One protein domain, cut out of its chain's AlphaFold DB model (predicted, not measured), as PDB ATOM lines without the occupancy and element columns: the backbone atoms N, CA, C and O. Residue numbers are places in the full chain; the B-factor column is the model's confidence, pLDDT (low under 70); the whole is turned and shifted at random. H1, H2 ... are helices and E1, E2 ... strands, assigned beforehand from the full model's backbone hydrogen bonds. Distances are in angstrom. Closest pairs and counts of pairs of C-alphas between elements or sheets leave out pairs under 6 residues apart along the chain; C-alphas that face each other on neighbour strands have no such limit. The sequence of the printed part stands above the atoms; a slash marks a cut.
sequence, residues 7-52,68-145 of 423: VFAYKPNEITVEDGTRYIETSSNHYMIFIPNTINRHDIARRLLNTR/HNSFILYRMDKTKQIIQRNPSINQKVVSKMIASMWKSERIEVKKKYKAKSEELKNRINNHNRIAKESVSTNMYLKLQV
ATOM      1  N   VAL A   7     134.636 174.293 126.442       64.88
ATOM      2  CA  VAL A   7     134.367 175.714 126.666       64.88
ATOM      3  C   VAL A   7     135.484 176.489 125.992       64.88
ATOM      4  O   VAL A   7     136.632 176.434 126.421       64.88
ATOM      5  N   PHE A   8     135.149 177.161 124.904       64.69
ATOM      6  CA  PHE A   8     136.026 178.078 124.195       64.69
ATOM      7  C   PHE A   8     135.828 179.500 124.709       64.69
ATOM      8  O   PHE A   8     135.116 179.751 125.674       64.69
ATOM      9  N   ALA A   9     136.486 180.457 124.078       61.72
ATOM     10  CA  ALA A   9     136.249 181.866 124.298       61.72
ATOM     11  C   ALA A   9     135.951 182.504 122.936       61.72
ATOM     12  O   ALA A   9     136.661 182.220 121.975       61.72
ATOM     13  N   TYR A  10     134.874 183.279 122.816       71.00
ATOM     14  CA  TYR A  10     134.405 183.826 121.542       71.00
ATOM     15  C   TYR A  10     133.923 185.247 121.716       71.00
ATOM     16  O   TYR A  10     133.137 185.545 122.615       71.00
ATOM     17  N   LYS A  11     134.414 186.105 120.830       74.38
ATOM     18  CA  LYS A  11     133.931 187.464 120.665       74.38
ATOM     19  C   LYS A  11     132.817 187.396 119.616       74.38
ATOM     20  O   LYS A  11     133.144 187.124 118.462       74.38
ATOM     21  N   PRO A  12     131.539 187.533 120.003       78.56
ATOM     22  CA  PRO A  12     130.461 187.492 119.032       78.56
ATOM     23  C   PRO A  12     130.544 188.698 118.099       78.56
ATOM     24  O   PRO A  12     131.032 189.760 118.493       78.56
ATOM     25  N   ASN A  13     130.076 188.519 116.866       82.25
ATOM     26  CA  ASN A  13     129.913 189.627 115.942       82.25
ATOM     27  C   ASN A  13     128.729 190.476 116.417       82.25
ATOM     28  O   ASN A  13     127.614 189.975 116.585       82.25
ATOM     29  N   GLU A  14     129.004 191.750 116.674       89.19
ATOM     30  CA  GLU A  14     127.989 192.750 116.985       89.19
ATOM     31  C   GLU A  14     127.638 193.469 115.681       89.19
ATOM     32  O   GLU A  14     128.514 194.044 115.033       89.19
ATOM     33  N   ILE A  15     126.369 193.403 115.283       90.06
ATOM     34  CA  ILE A  15     125.841 194.096 114.109       90.06
ATOM     35  C   ILE A  15     124.983 195.245 114.628       90.06
ATOM     36  O   ILE A  15     123.996 195.022 115.328       90.06
ATOM     37  N   THR A  16     125.363 196.472 114.295       93.06
ATOM     38  CA  THR A  16     124.567 197.665 114.598       93.06
ATOM     39  C   THR A  16     123.829 198.070 113.332       93.06
ATOM     40  O   THR A  16     124.465 198.299 112.305       93.06
ATOM     41  N   VAL A  17     122.501 198.127 113.395       94.56
ATOM     42  CA  VAL A  17     121.655 198.602 112.290       94.56
ATOM     43  C   VAL A  17     121.569 200.138 112.346       94.56
ATOM     44  O   VAL A  17     121.882 200.743 113.372       94.56
ATOM     45  N   GLU A  18     121.201 200.786 111.236       94.44
ATOM     46  CA  GLU A  18     121.107 202.256 111.114       94.44
ATOM     47  C   GLU A  18     120.187 202.908 112.165       94.44
ATOM     48  O   GLU A  18     120.362 204.076 112.506       94.44
ATOM     49  N   ASP A  19     119.251 202.144 112.730       90.50
ATOM     50  CA  ASP A  19     118.340 202.544 113.808       90.50
ATOM     51  C   ASP A  19     119.001 202.582 115.205       90.50
ATOM     52  O   ASP A  19     118.369 202.974 116.187       90.50
ATOM     53  N   GLY A  20     120.268 202.170 115.316       90.00
ATOM     54  CA  GLY A  20     121.007 202.067 116.574       90.00
ATOM     55  C   GLY A  20     120.741 200.779 117.361       90.00
ATOM     56  O   GLY A  20     121.324 200.589 118.437       90.00
ATOM     57  N   THR A  21     119.909 199.869 116.849       86.00
ATOM     58  CA  THR A  21     119.659 198.571 117.479       86.00
ATOM     59  C   THR A  21     120.869 197.660 117.276       86.00
ATOM     60  O   THR A  21     121.353 197.458 116.161       86.00
ATOM     61  N   ARG A  22     121.379 197.099 118.380       86.56
ATOM     62  CA  ARG A  22     122.514 196.167 118.370       86.56
ATOM     63  C   ARG A  22     122.024 194.729 118.411       86.56
ATOM     64  O   ARG A  22     121.397 194.313 119.384       86.56
ATOM     65  N   TYR A  23     122.388 193.970 117.391       81.81
ATOM     66  CA  TYR A  23     122.145 192.541 117.287       81.81
ATOM     67  C   TYR A  23     123.444 191.787 117.545       81.81
ATOM     68  O   TYR A  23     124.525 192.206 117.129       81.81
ATOM     69  N   ILE A  24     123.338 190.668 118.253       84.19
ATOM     70  CA  ILE A  24     124.465 189.781 118.519       84.19
ATOM     71  C   ILE A  24     124.213 188.499 117.740       84.19
ATOM     72  O   ILE A  24     123.162 187.880 117.900       84.19
ATOM     73  N   GLU A  25     125.166 188.107 116.897       83.12
ATOM     74  CA  GLU A  25     125.053 186.880 116.114       83.12
ATOM     75  C   GLU A  25     124.987 185.653 117.043       83.12
ATOM     76  O   GLU A  25     125.955 185.308 117.732       83.12
ATOM     77  N   THR A  26     123.835 184.980 117.064       79.81
ATOM     78  CA  THR A  26     123.648 183.703 117.759       79.81
ATOM     79  C   THR A  26     123.768 182.562 116.759       79.81
ATOM     80  O   THR A  26     122.993 182.481 115.810       79.81
ATOM     81  N   SER A  27     124.699 181.639 116.985       76.69
ATOM     82  CA  SER A  27     124.728 180.373 116.246       76.69
ATOM     83  C   SER A  27     123.750 179.393 116.893       76.69
ATOM     84  O   SER A  27     123.701 179.293 118.119       76.69
ATOM     85  N   SER A  28     122.991 178.664 116.076       75.94
ATOM     86  CA  SER A  28     121.822 177.860 116.475       75.94
ATOM     87  C   SER A  28     122.069 176.819 117.577       75.94
ATOM     88  O   SER A  28     121.122 176.426 118.244       75.94
ATOM     89  N   ASN A  29     123.323 176.447 117.849       76.00
ATOM     90  CA  ASN A  29     123.681 175.442 118.860       76.00
ATOM     91  C   ASN A  29     124.567 175.998 119.994       76.00
ATOM     92  O   ASN A  29     125.319 175.262 120.635       76.00
ATOM     93  N   HIS A  30     124.526 177.311 120.238       71.06
ATOM     94  CA  HIS A  30     125.358 177.955 121.255       71.06
ATOM     95  C   HIS A  30     124.523 178.708 122.288       71.06
ATOM     96  O   HIS A  30     123.716 179.575 121.965       71.06
ATOM     97  N   TYR A  31     124.783 178.421 123.564       76.19
ATOM     98  CA  TYR A  31     124.206 179.175 124.670       76.19
ATOM     99  C   TYR A  31     125.081 180.385 124.975       76.19
ATOM    100  O   TYR A  31     126.251 180.251 125.351       76.19
ATOM    101  N   MET A  32     124.500 181.574 124.846       72.75
ATOM    102  CA  MET A  32     125.113 182.805 125.320       72.75
ATOM    103  C   MET A  32     124.736 183.031 126.778       72.75
ATOM    104  O   MET A  32     123.560 183.076 127.132       72.75
ATOM    105  N   ILE A  33     125.744 183.182 127.632       78.75
ATOM    106  CA  ILE A  33     125.545 183.550 129.031       78.75
ATOM    107  C   ILE A  33     126.119 184.946 129.214       78.75
ATOM    108  O   ILE A  33     127.327 185.153 129.088       78.75
ATOM    109  N   PHE A  34     125.252 185.903 129.533       76.81
ATOM    110  CA  PHE A  34     125.689 187.228 129.948       76.81
ATOM    111  C   PHE A  34     126.311 187.127 131.336       76.81
ATOM    112  O   PHE A  34     125.648 186.795 132.318       76.81
ATOM    113  N   ILE A  35     127.611 187.394 131.406       78.12
ATOM    114  CA  ILE A  35     128.359 187.433 132.655       78.12
ATOM    115  C   ILE A  35     128.579 188.906 133.003       78.12
ATOM    116  O   ILE A  35     129.339 189.571 132.293       78.12
ATOM    117  N   PRO A  36     127.953 189.428 134.074       77.69
ATOM    118  CA  PRO A  36     128.221 190.777 134.551       77.69
ATOM    119  C   PRO A  36     129.719 190.987 134.776       77.69
ATOM    120  O   PRO A  36     130.398 190.107 135.308       77.69
ATOM    121  N   ASN A  37     130.231 192.173 134.442       75.56
ATOM    122  CA  ASN A  37     131.653 192.500 134.617       75.56
ATOM    123  C   ASN A  37     132.114 192.452 136.088       75.56
ATOM    124  O   ASN A  37     133.309 192.406 136.356       75.56
ATOM    125  N   THR A  38     131.180 192.429 137.043       77.50
ATOM    126  CA  THR A  38     131.456 192.258 138.475       77.50
ATOM    127  C   THR A  38     131.859 190.831 138.852       77.50
ATOM    128  O   THR A  38     132.425 190.626 139.925       77.50
ATOM    129  N   ILE A  39     131.587 189.836 138.000       81.19
ATOM    130  CA  ILE A  39     131.854 188.426 138.286       81.19
ATOM    131  C   ILE A  39     133.048 187.945 137.461       81.19
ATOM    132  O   ILE A  39     133.102 188.111 136.243       81.19
ATOM    133  N   ASN A  40     134.009 187.294 138.125       79.19
ATOM    134  CA  ASN A  40     135.182 186.750 137.452       79.19
ATOM    135  C   ASN A  40     134.774 185.639 136.467       79.19
ATOM    136  O   ASN A  40     134.335 184.553 136.856       79.19
ATOM    137  N   ARG A  41     134.974 185.909 135.175       75.62
ATOM    138  CA  ARG A  41     134.672 184.995 134.066       75.62
ATOM    139  C   ARG A  41     135.354 183.633 134.228       75.62
ATOM    140  O   ARG A  41     134.730 182.612 133.956       75.62
ATOM    141  N   HIS A  42     136.591 183.588 134.734       75.38
ATOM    142  CA  HIS A  42     137.313 182.326 134.948       75.38
ATOM    143  C   HIS A  42     136.642 181.438 135.994       75.38
ATOM    144  O   HIS A  42     136.664 180.215 135.868       75.38
ATOM    145  N   ASP A  43     136.028 182.024 137.020       78.88
ATOM    146  CA  ASP A  43     135.332 181.240 138.036       78.88
ATOM    147  C   ASP A  43     134.051 180.624 137.478       78.88
ATOM    148  O   ASP A  43     133.729 179.484 137.815       78.88
ATOM    149  N   ILE A  44     133.359 181.329 136.582       82.44
ATOM    150  CA  ILE A  44     132.201 180.790 135.866       82.44
ATOM    151  C   ILE A  44     132.644 179.695 134.894       82.44
ATOM    152  O   ILE A  44     132.090 178.601 134.956       82.44
ATOM    153  N   ALA A  45     133.689 179.924 134.090       79.19
ATOM    154  CA  ALA A  45     134.266 178.902 133.212       79.19
ATOM    155  C   ALA A  45     134.616 177.629 133.985       79.19
ATOM    156  O   ALA A  45     134.198 176.535 133.618       79.19
ATOM    157  N   ARG A  46     135.333 177.784 135.106       76.75
ATOM    158  CA  ARG A  46     135.744 176.673 135.966       76.75
ATOM    159  C   ARG A  46     134.537 175.952 136.552       76.75
ATOM    160  O   ARG A  46     134.547 174.730 136.610       76.75
ATOM    161  N   ARG A  47     133.500 176.677 136.986       81.75
ATOM    162  CA  ARG A  47     132.262 176.071 137.503       81.75
ATOM    163  C   ARG A  47     131.526 175.291 136.423       81.75
ATOM    164  O   ARG A  47     131.088 174.187 136.711       81.75
ATOM    165  N   LEU A  48     131.431 175.837 135.212       81.69
ATOM    166  CA  LEU A  48     130.759 175.203 134.079       81.69
ATOM    167  C   LEU A  48     131.504 173.949 133.609       81.69
ATOM    168  O   LEU A  48     130.876 172.907 133.434       81.69
ATOM    169  N   LEU A  49     132.832 174.023 133.499       77.12
ATOM    170  CA  LEU A  49     133.699 172.890 133.161       77.12
ATOM    171  C   LEU A  49     133.695 171.805 134.249       77.12
ATOM    172  O   LEU A  49     133.637 170.622 133.933       77.12
ATOM    173  N   ASN A  50     133.683 172.188 135.529       73.81
ATOM    174  CA  ASN A  50     133.736 171.246 136.655       73.81
ATOM    175  C   ASN A  50     132.353 170.788 137.157       73.81
ATOM    176  O   ASN A  50     132.251 170.286 138.278       73.81
ATOM    177  N   THR A  51     131.278 170.934 136.372       59.84
ATOM    178  CA  THR A  51     129.906 170.589 136.811       59.84
ATOM    179  C   THR A  51     129.657 169.094 137.071       59.84
ATOM    180  O   THR A  51     128.548 168.737 137.456       59.84
ATOM    181  N   ARG A  52     130.645 168.199 136.920       55.16
ATOM    182  CA  ARG A  52     130.441 166.744 137.061       55.16
ATOM    183  C   ARG A  52     131.334 165.992 138.054       55.16
ATOM    184  O   ARG A  52     131.425 164.781 137.946       55.16
ATOM    185  N   HIS A  68     157.357 178.713 151.075       96.62
ATOM    186  CA  HIS A  68     157.939 178.071 152.244       96.62
ATOM    187  C   HIS A  68     158.988 178.986 152.880       96.62
ATOM    188  O   HIS A  68     159.846 179.540 152.193       96.62
ATOM    189  N   ASN A  69     158.928 179.131 154.205       97.94
ATOM    190  CA  ASN A  69     159.959 179.850 154.945       97.94
ATOM    191  C   ASN A  69     161.253 179.014 155.046       97.94
ATOM    192  O   ASN A  69     161.276 177.822 154.724       97.94
ATOM    193  N   SER A  70     162.329 179.635 155.532       98.44
ATOM    194  CA  SER A  70     163.644 178.997 155.669       98.44
ATOM    195  C   SER A  70     163.626 177.725 156.525       98.44
ATOM    196  O   SER A  70     164.238 176.728 156.145       98.44
ATOM    197  N   PHE A  71     162.885 177.720 157.637       98.38
ATOM    198  CA  PHE A  71     162.764 176.550 158.510       98.38
ATOM    199  C   PHE A  71     162.007 175.394 157.844       98.38
ATOM    200  O   PHE A  71     162.392 174.240 158.009       98.38
ATOM    201  N   ILE A  72     160.953 175.673 157.071       98.00
ATOM    202  CA  ILE A  72     160.204 174.639 156.345       98.00
ATOM    203  C   ILE A  72     161.087 173.994 155.277       98.00
ATOM    204  O   ILE A  72     161.111 172.768 155.193       98.00
ATOM    205  N   LEU A  73     161.866 174.783 154.529       98.25
ATOM    206  CA  LEU A  73     162.836 174.246 153.566       98.25
ATOM    207  C   LEU A  73     163.887 173.364 154.258       98.25
ATOM    208  O   LEU A  73     164.109 172.231 153.837       98.25
ATOM    209  N   TYR A  74     164.464 173.837 155.367       98.62
ATOM    210  CA  TYR A  74     165.402 173.051 156.177       98.62
ATOM    211  C   TYR A  74     164.777 171.743 156.675       98.62
ATOM    212  O   TYR A  74     165.376 170.671 156.570       98.62
ATOM    213  N   ARG A  75     163.540 171.809 157.184       98.44
ATOM    214  CA  ARG A  75     162.805 170.642 157.670       98.44
ATOM    215  C   ARG A  75     162.566 169.631 156.562       98.44
ATOM    216  O   ARG A  75     162.721 168.446 156.832       98.44
ATOM    217  N   MET A  76     162.194 170.053 155.356       98.19
ATOM    218  CA  MET A  76     161.987 169.136 154.230       98.19
ATOM    219  C   MET A  76     163.267 168.359 153.902       98.19
ATOM    220  O   MET A  76     163.213 167.138 153.768       98.19
ATOM    221  N   ASP A  77     164.411 169.043 153.860       98.25
ATOM    222  CA  ASP A  77     165.703 168.425 153.548       98.25
ATOM    223  C   ASP A  77     166.159 167.470 154.668       98.25
ATOM    224  O   ASP A  77     166.537 166.326 154.405       98.25
ATOM    225  N   LYS A  78     166.051 167.887 155.936       98.25
ATOM    226  CA  LYS A  78     166.441 167.051 157.086       98.25
ATOM    227  C   LYS A  78     165.488 165.891 157.350       98.25
ATOM    228  O   LYS A  78     165.943 164.815 157.718       98.25
ATOM    229  N   THR A  79     164.188 166.069 157.116       98.25
ATOM    230  CA  THR A  79     163.200 164.985 157.262       98.25
ATOM    231  C   THR A  79     163.538 163.832 156.325       98.25
ATOM    232  O   THR A  79     163.535 162.688 156.765       98.25
ATOM    233  N   LYS A  80     163.909 164.122 155.069       98.19
ATOM    234  CA  LYS A  80     164.350 163.097 154.112       98.19
ATOM    235  C   LYS A  80     165.579 162.337 154.621       98.19
ATOM    236  O   LYS A  80     165.563 161.114 154.620       98.19
ATOM    237  N   GLN A  81     166.588 163.048 155.133       98.06
ATOM    238  CA  GLN A  81     167.805 162.433 155.687       98.06
ATOM    239  C   GLN A  81     167.511 161.530 156.897       98.06
ATOM    240  O   GLN A  81     168.087 160.454 157.022       98.06
ATOM    241  N   ILE A  82     166.610 161.956 157.787       97.88
ATOM    242  CA  ILE A  82     166.267 161.206 159.003       97.88
ATOM    243  C   ILE A  82     165.422 159.973 158.673       97.88
ATOM    244  O   ILE A  82     165.723 158.894 159.174       97.88
ATOM    245  N   ILE A  83     164.401 160.118 157.819       97.50
ATOM    246  CA  ILE A  83     163.535 159.003 157.401       97.50
ATOM    247  C   ILE A  83     164.336 157.968 156.608       97.50
ATOM    248  O   ILE A  83     164.123 156.777 156.792       97.50
ATOM    249  N   GLN A  84     165.292 158.398 155.778       98.31
ATOM    250  CA  GLN A  84     166.156 157.478 155.036       98.31
ATOM    251  C   GLN A  84     167.009 156.602 155.965       98.31
ATOM    252  O   GLN A  84     167.231 155.436 155.664       98.31
ATOM    253  N   ARG A  85     167.472 157.147 157.097       98.06
ATOM    254  CA  ARG A  85     168.239 156.388 158.099       98.06
ATOM    255  C   ARG A  85     167.348 155.555 159.019       98.06
ATOM    256  O   ARG A  85     167.764 154.499 159.468       98.06
ATOM    257  N   ASN A  86     166.144 156.040 159.312       97.38
ATOM    258  CA  ASN A  86     165.220 155.434 160.266       97.38
ATOM    259  C   ASN A  86     163.790 155.461 159.702       97.38
ATOM    260  O   ASN A  86     163.007 156.332 160.082       97.38
ATOM    261  N   PRO A  87     163.408 154.534 158.809       97.00
ATOM    262  CA  PRO A  87     162.097 154.578 158.154       97.00
ATOM    263  C   PRO A  87     160.925 154.375 159.126       97.00
ATOM    264  O   PRO A  87     159.839 154.906 158.902       97.00
ATOM    265  N   SER A  88     161.143 153.670 160.239       98.00
ATOM    266  CA  SER A  88     160.103 153.345 161.228       98.00
ATOM    267  C   SER A  88     159.846 154.447 162.265       98.00
ATOM    268  O   SER A  88     158.987 154.292 163.134       98.00
ATOM    269  N   ILE A  89     160.593 155.556 162.230       97.75
ATOM    270  CA  ILE A  89     160.470 156.605 163.246       97.75
ATOM    271  C   ILE A  89     159.159 157.391 163.089       97.75
ATOM    272  O   ILE A  89     158.741 157.782 161.999       97.75
ATOM    273  N   ASN A  90     158.511 157.702 164.212       98.06
ATOM    274  CA  ASN A  90     157.297 158.509 164.201       98.06
ATOM    275  C   ASN A  90     157.594 159.955 163.749       98.06
ATOM    276  O   ASN A  90     158.443 160.641 164.325       98.06
ATOM    277  N   GLN A  91     156.825 160.473 162.785       97.19
ATOM    278  CA  GLN A  91     156.983 161.836 162.256       97.19
ATOM    279  C   GLN A  91     156.919 162.939 163.329       97.19
ATOM    280  O   GLN A  91     157.564 163.986 163.187       97.19
ATOM    281  N   LYS A  92     156.164 162.729 164.421       97.94
ATOM    282  CA  LYS A  92     156.113 163.670 165.555       97.94
ATOM    283  C   LYS A  92     157.484 163.814 166.220       97.94
ATOM    284  O   LYS A  92     157.869 164.925 166.579       97.94
ATOM    285  N   VAL A  93     158.218 162.709 166.351       98.06
ATOM    286  CA  VAL A  93     159.563 162.674 166.943       98.06
ATOM    287  C   VAL A  93     160.559 163.357 166.010       98.06
ATOM    288  O   VAL A  93     161.256 164.271 166.440       98.06
ATOM    289  N   VAL A  94     160.523 163.033 164.712       98.12
ATOM    290  CA  VAL A  94     161.352 163.692 163.682       98.12
ATOM    291  C   VAL A  94     161.171 165.206 163.704       98.12
ATOM    292  O   VAL A  94     162.136 165.961 163.662       98.12
ATOM    293  N   SER A  95     159.926 165.668 163.824       98.00
ATOM    294  CA  SER A  95     159.618 167.099 163.836       98.00
ATOM    295  C   SER A  95     160.202 167.814 165.061       98.00
ATOM    296  O   SER A  95     160.714 168.924 164.920       98.00
ATOM    297  N   LYS A  96     160.163 167.182 166.245       98.44
ATOM    298  CA  LYS A  96     160.803 167.715 167.461       98.44
ATOM    299  C   LYS A  96     162.324 167.747 167.318       98.44
ATOM    300  O   LYS A  96     162.930 168.771 167.619       98.44
ATOM    301  N   MET A  97     162.915 166.673 166.798       98.12
ATOM    302  CA  MET A  97     164.358 166.572 166.585       98.12
ATOM    303  C   MET A  97     164.865 167.660 165.631       98.12
ATOM    304  O   MET A  97     165.781 168.398 165.975       98.12
ATOM    305  N   ILE A  98     164.202 167.858 164.487       98.50
ATOM    306  CA  ILE A  98     164.559 168.911 163.522       98.50
ATOM    307  C   ILE A  98     164.419 170.311 164.128       98.50
ATOM    308  O   ILE A  98     165.224 171.191 163.827       98.50
ATOM    309  N   ALA A  99     163.411 170.545 164.972       98.44
ATOM    310  CA  ALA A  99     163.260 171.831 165.646       98.44
ATOM    311  C   ALA A  99     164.432 172.114 166.601       98.44
ATOM    312  O   ALA A  99     164.911 173.248 166.642       98.44
ATOM    313  N   SER A 100     164.919 171.099 167.325       98.44
ATOM    314  CA  SER A 100     166.131 171.205 168.147       98.44
ATOM    315  C   SER A 100     167.377 171.430 167.289       98.44
ATOM    316  O   SER A 100     168.106 172.385 167.543       98.44
ATOM    317  N   MET A 101     167.554 170.648 166.215       98.25
ATOM    318  CA  MET A 101     168.664 170.813 165.264       98.25
ATOM    319  C   MET A 101     168.701 172.223 164.674       98.25
ATOM    320  O   MET A 101     169.750 172.845 164.623       98.25
ATOM    321  N   TRP A 102     167.553 172.782 164.282       98.56
ATOM    322  CA  TRP A 102     167.493 174.139 163.742       98.56
ATOM    323  C   TRP A 102     167.917 175.204 164.758       98.56
ATOM    324  O   TRP A 102     168.511 176.211 164.376       98.56
ATOM    325  N   LYS A 103     167.634 175.014 166.053       98.50
ATOM    326  CA  LYS A 103     168.076 175.956 167.090       98.50
ATOM    327  C   LYS A 103     169.600 175.957 167.211       98.50
ATOM    328  O   LYS A 103     170.172 177.047 167.171       98.50
ATOM    329  N   SER A 104     170.228 174.782 167.262       98.44
ATOM    330  CA  SER A 104     171.687 174.619 167.369       98.44
ATOM    331  C   SER A 104     172.449 174.788 166.049       98.44
ATOM    332  O   SER A 104     173.668 174.918 166.062       98.44
ATOM    333  N   GLU A 105     171.754 174.828 164.912       98.50
ATOM    334  CA  GLU A 105     172.377 174.939 163.593       98.50
ATOM    335  C   GLU A 105     173.195 176.232 163.437       98.50
ATOM    336  O   GLU A 105     172.783 177.315 163.887       98.50
ATOM    337  N   ARG A 106     174.324 176.115 162.728       98.56
ATOM    338  CA  ARG A 106     175.241 177.229 162.467       98.56
ATOM    339  C   ARG A 106     174.556 178.374 161.710       98.56
ATOM    340  O   ARG A 106     173.632 178.175 160.910       98.56
ATOM    341  N   ILE A 107     175.023 179.600 161.944       98.38
ATOM    342  CA  ILE A 107     174.421 180.813 161.371       98.38
ATOM    343  C   ILE A 107     174.571 180.825 159.842       98.38
ATOM    344  O   ILE A 107     173.658 181.267 159.142       98.38
ATOM    345  N   GLU A 108     175.664 180.284 159.304       98.44
ATOM    346  CA  GLU A 108     175.932 180.199 157.862       98.44
ATOM    347  C   GLU A 108     174.880 179.335 157.156       98.44
ATOM    348  O   GLU A 108     174.350 179.702 156.104       98.44
ATOM    349  N   VAL A 109     174.500 178.214 157.773       98.44
ATOM    350  CA  VAL A 109     173.463 177.319 157.245       98.44
ATOM    351  C   VAL A 109     172.099 178.006 157.301       98.44
ATOM    352  O   VAL A 109     171.361 177.996 156.312       98.44
ATOM    353  N   LYS A 110     171.776 178.686 158.410       98.50
ATOM    354  CA  LYS A 110     170.543 179.484 158.527       98.50
ATOM    355  C   LYS A 110     170.467 180.569 157.445       98.50
ATOM    356  O   LYS A 110     169.412 180.729 156.827       98.50
ATOM    357  N   LYS A 111     171.579 181.264 157.161       98.50
ATOM    358  CA  LYS A 111     171.691 182.249 156.068       98.50
ATOM    359  C   LYS A 111     171.449 181.608 154.697       98.50
ATOM    360  O   LYS A 111     170.660 182.143 153.921       98.50
ATOM    361  N   LYS A 112     172.023 180.430 154.428       98.56
ATOM    362  CA  LYS A 112     171.804 179.684 153.173       98.56
ATOM    363  C   LYS A 112     170.323 179.360 152.940       98.56
ATOM    364  O   LYS A 112     169.806 179.587 151.850       98.56
ATOM    365  N   TYR A 113     169.616 178.858 153.954       98.56
ATOM    366  CA  TYR A 113     168.182 178.559 153.826       98.56
ATOM    367  C   TYR A 113     167.305 179.813 153.784       98.56
ATOM    368  O   TYR A 113     166.255 179.797 153.138       98.56
ATOM    369  N   LYS A 114     167.730 180.907 154.425       98.50
ATOM    370  CA  LYS A 114     167.081 182.215 154.287       98.50
ATOM    371  C   LYS A 114     167.124 182.696 152.834       98.50
ATOM    372  O   LYS A 114     166.057 182.949 152.279       98.50
ATOM    373  N   ALA A 115     168.300 182.684 152.203       98.50
ATOM    374  CA  ALA A 115     168.458 183.049 150.794       98.50
ATOM    375  C   ALA A 115     167.571 182.191 149.869       98.50
ATOM    376  O   ALA A 115     166.814 182.730 149.064       98.50
ATOM    377  N   LYS A 116     167.551 180.861 150.063       98.12
ATOM    378  CA  LYS A 116     166.655 179.955 149.313       98.12
ATOM    379  C   LYS A 116     165.169 180.311 149.476       98.12
ATOM    380  O   LYS A 116     164.405 180.246 148.516       98.12
ATOM    381  N   SER A 117     164.740 180.661 150.691       98.00
ATOM    382  CA  SER A 117     163.338 181.020 150.947       98.00
ATOM    383  C   SER A 117     162.941 182.352 150.307       98.00
ATOM    384  O   SER A 117     161.821 182.488 149.815       98.00
ATOM    385  N   GLU A 118     163.860 183.318 150.268       98.06
ATOM    386  CA  GLU A 118     163.653 184.612 149.612       98.06
ATOM    387  C   GLU A 118     163.564 184.451 148.092       98.06
ATOM    388  O   GLU A 118     162.640 184.972 147.469       98.06
ATOM    389  N   GLU A 119     164.438 183.635 147.504       97.94
ATOM    390  CA  GLU A 119     164.386 183.293 146.082       97.94
ATOM    391  C   GLU A 119     163.056 182.616 145.704       97.94
ATOM    392  O   GLU A 119     162.420 182.979 144.711       97.94
ATOM    393  N   LEU A 120     162.576 181.673 146.524       96.56
ATOM    394  CA  LEU A 120     161.288 181.014 146.302       96.56
ATOM    395  C   LEU A 120     160.115 182.003 146.391       96.56
ATOM    396  O   LEU A 120     159.193 181.952 145.573       96.56
ATOM    397  N   LYS A 121     160.158 182.929 147.353       96.44
ATOM    398  CA  LYS A 121     159.162 184.000 147.488       96.44
ATOM    399  C   LYS A 121     159.150 184.902 146.252       96.44
ATOM    400  O   LYS A 121     158.072 185.221 145.753       96.44
ATOM    401  N   ASN A 122     160.322 185.254 145.727       96.81
ATOM    402  CA  ASN A 122     160.451 186.072 144.523       96.81
ATOM    403  C   ASN A 122     159.896 185.354 143.287       96.81
ATOM    404  O   ASN A 122     159.141 185.957 142.525       96.81
ATOM    405  N   ARG A 123     160.177 184.053 143.128       95.88
ATOM    406  CA  ARG A 123     159.620 183.240 142.034       95.88
ATOM    407  C   ARG A 123     158.095 183.184 142.065       95.88
ATOM    408  O   ARG A 123     157.458 183.426 141.043       95.88
ATOM    409  N   ILE A 124     157.507 182.926 143.235       94.12
ATOM    410  CA  ILE A 124     156.044 182.876 143.397       94.12
ATOM    411  C   ILE A 124     155.418 184.251 143.141       94.12
ATOM    412  O   ILE A 124     154.404 184.348 142.453       94.12
ATOM    413  N   ASN A 125     156.027 185.328 143.643       93.38
ATOM    414  CA  ASN A 125     155.542 186.685 143.398       93.38
ATOM    415  C   ASN A 125     155.599 187.062 141.913       93.38
ATOM    416  O   ASN A 125     154.635 187.632 141.406       93.38
ATOM    417  N   ASN A 126     156.678 186.713 141.208       95.12
ATOM    418  CA  ASN A 126     156.793 186.969 139.775       95.12
ATOM    419  C   ASN A 126     155.753 186.172 138.975       95.12
ATOM    420  O   ASN A 126     155.085 186.735 138.113       95.12
ATOM    421  N   HIS A 127     155.544 184.896 139.313       91.19
ATOM    422  CA  HIS A 127     154.502 184.081 138.688       91.19
ATOM    423  C   HIS A 127     153.103 184.676 138.904       91.19
ATOM    424  O   HIS A 127     152.331 184.808 137.959       91.19
ATOM    425  N   ASN A 128     152.801 185.122 140.127       89.38
ATOM    426  CA  ASN A 128     151.535 185.786 140.436       89.38
ATOM    427  C   ASN A 128     151.379 187.132 139.717       89.38
ATOM    428  O   ASN A 128     150.254 187.533 139.437       89.38
ATOM    429  N   ARG A 129     152.476 187.845 139.437       90.69
ATOM    430  CA  ARG A 129     152.447 189.079 138.646       90.69
ATOM    431  C   ARG A 129     152.087 188.780 137.189       90.69
ATOM    432  O   ARG A 129     151.114 189.338 136.701       90.69
ATOM    433  N   ILE A 130     152.774 187.824 136.563       89.19
ATOM    434  CA  ILE A 130     152.500 187.396 135.180       89.19
ATOM    435  C   ILE A 130     151.059 186.880 135.046       89.19
ATOM    436  O   ILE A 130     150.351 187.238 134.111       89.19
ATOM    437  N   ALA A 131     150.591 186.088 136.014       85.19
ATOM    438  CA  ALA A 131     149.220 185.581 136.026       85.19
ATOM    439  C   ALA A 131     148.166 186.687 136.207       85.19
ATOM    440  O   ALA A 131     147.038 186.543 135.749       85.19
ATOM    441  N   LYS A 132     148.501 187.791 136.885       83.06
ATOM    442  CA  LYS A 132     147.608 188.954 136.978       83.06
ATOM    443  C   LYS A 132     147.580 189.744 135.674       83.06
ATOM    444  O   LYS A 132     146.508 190.176 135.265       83.06
ATOM    445  N   GLU A 133     148.731 189.904 135.030       84.44
ATOM    446  CA  GLU A 133     148.850 190.597 133.743       84.44
ATOM    447  C   GLU A 133     148.085 189.851 132.639       84.44
ATOM    448  O   GLU A 133     147.329 190.476 131.900       84.44
ATOM    449  N   SER A 134     148.168 188.515 132.589       77.44
ATOM    450  CA  SER A 134     147.475 187.712 131.569       77.44
ATOM    451  C   SER A 134     145.949 187.690 131.708       77.44
ATOM    452  O   SER A 134     145.241 187.530 130.717       77.44
ATOM    453  N   VAL A 135     145.415 187.882 132.917       75.25
ATOM    454  CA  VAL A 135     143.960 187.924 133.154       75.25
ATOM    455  C   VAL A 135     143.350 189.265 132.730       75.25
ATOM    456  O   VAL A 135     142.151 189.334 132.461       75.25
ATOM    457  N   SER A 136     144.152 190.330 132.615       63.03
ATOM    458  CA  SER A 136     143.664 191.653 132.207       63.03
ATOM    459  C   SER A 136     143.356 191.758 130.707       63.03
ATOM    460  O   SER A 136     142.713 192.721 130.281       63.03
ATOM    461  N   THR A 137     143.782 190.796 129.886       59.59
ATOM    462  CA  THR A 137     143.565 190.824 128.434       59.59
ATOM    463  C   THR A 137     142.238 190.135 128.084       59.59
ATOM    464  O   THR A 137     142.160 188.922 127.921       59.59
ATOM    465  N   ASN A 138     141.174 190.944 128.034       53.31
ATOM    466  CA  ASN A 138     139.791 190.650 127.626       53.31
ATOM    467  C   ASN A 138     139.557 189.355 126.816       53.31
ATOM    468  O   ASN A 138     139.753 189.320 125.603       53.31
ATOM    469  N   MET A 139     138.982 188.337 127.465       51.59
ATOM    470  CA  MET A 139     138.462 187.131 126.808       51.59
ATOM    471  C   MET A 139     137.006 186.874 127.258       51.59
ATOM    472  O   MET A 139     136.687 186.921 128.450       51.59
ATOM    473  N   TYR A 140     136.091 186.668 126.307       56.38
ATOM    474  CA  TYR A 140     134.687 186.267 126.523       56.38
ATOM    475  C   TYR A 140     134.577 184.753 126.353       56.38
ATOM    476  O   TYR A 140     135.162 184.255 125.411       56.38
ATOM    477  N   LEU A 141     133.854 184.017 127.202       52.53
ATOM    478  CA  LEU A 141     133.757 182.545 127.140       52.53
ATOM    479  C   LEU A 141     132.624 182.079 126.198       52.53
ATOM    480  O   LEU A 141     131.479 182.474 126.380       52.53
ATOM    481  N   LYS A 142     132.934 181.212 125.230       54.03
ATOM    482  CA  LYS A 142     132.032 180.465 124.335       54.03
ATOM    483  C   LYS A 142     131.814 179.058 124.878       54.03
ATOM    484  O   LYS A 142     132.770 178.341 125.132       54.03
ATOM    485  N   LEU A 143     130.585 178.591 124.981       57.59
ATOM    486  CA  LEU A 143     130.311 177.187 125.290       57.59
ATOM    487  C   LEU A 143     129.954 176.495 123.978       57.59
ATOM    488  O   LEU A 143     128.974 176.892 123.356       57.59
ATOM    489  N   GLN A 144     130.748 175.513 123.543       54.53
ATOM    490  CA  GLN A 144     130.405 174.703 122.375       54.53
ATOM    491  C   GLN A 144     129.911 173.346 122.871       54.53
ATOM    492  O   GLN A 144     130.625 172.617 123.566       54.53
ATOM    493  N   VAL A 145     128.651 173.048 122.575       60.56
ATOM    494  CA  VAL A 145     128.078 171.722 122.789       60.56
ATOM    495  C   VAL A 145     128.311 170.956 121.493       60.56
ATOM    496  O   VAL A 145     127.866 171.383 120.436       60.56
TER     497      VAL A 145
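AT A GLANCE: This is residues 7 to 52 and 68 to 145 of the 423 residues of the protein "HMG box domain-containing protein" of Smittium megazygosporum (UniProt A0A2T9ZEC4). The domain is a dumbbell: the long helix H4 makes the shaft, with H2 and H3 packed together at its first end and, past its last end, a loose group of the small sheet E1 E4, H1 close by, and the hairpin E2 E3 farther out. The printed part has 124 residues, with named elements in the order E1 E2 E3 H1 H2 H3 H4 E4, mostly helix. Both two-stranded sheets, E1 - E4 and E2 - E3, are antiparallel. The whole is extended, with a radius of gyration of the C-alphas of 26.5 A and spans of 81 by 32 by 20 A.

HOW THE PARTS SIT: E1, residues 7 to 9, and E4, residues 141 to 144, are antiparallel neighbours at 134 degrees, with N 8 and O 142 within hydrogen-bond range at 2.7 A. The closest C-alphas of E4 and H1, residues 41 to 49, are those of Leu 141 and Ala 45, 7.1 A apart. E2, residues 14 to 16, and E3, residues 22 to 24, form an antiparallel hairpin, with N 23 and O 15 within hydrogen-bond range at 2.8 A. H4, residues 107 to 135, is apart from H1. H2, residues 70 to 85, touches H4 with residues 70 to 74 alone, at a steep tilt of 66 degrees, opposite ways; the closest C-alphas, of Ser 70 and Lys 114, are 4.9 A apart. H2 touches H3, residues 91 to 104, at a steep tilt of 57 degrees, opposite ways, closest at the C-alphas of Arg 75 and Ile 98, 6.3 A. H3 and H4 are only just apart, at 8.1 A. The O i to N i+4 pairs are within hydrogen-bond range throughout H1, H2 and H3, and 24 of 25 in H4.

IN THESE COORDINATES: E1 begins at C-alpha 7 (134.367, 175.714, 126.666). H4, 42.1 A long, runs from C-alpha 107 (174.421, 180.813, 161.371) to C-alpha 135 (143.960, 187.924, 133.154). H2 is 23.2 A long, H3 20.1 A and H1 12.2 A.

THE WHOLE: Residues 53 to 67 are not printed, and C-alphas 52 and 68 are 33.4 A apart across the cut. The link E3 to H1, residues 25 to 40, is long. Residues 7 to 9, 51 to 52 and 136 to 145 have pLDDT under 70.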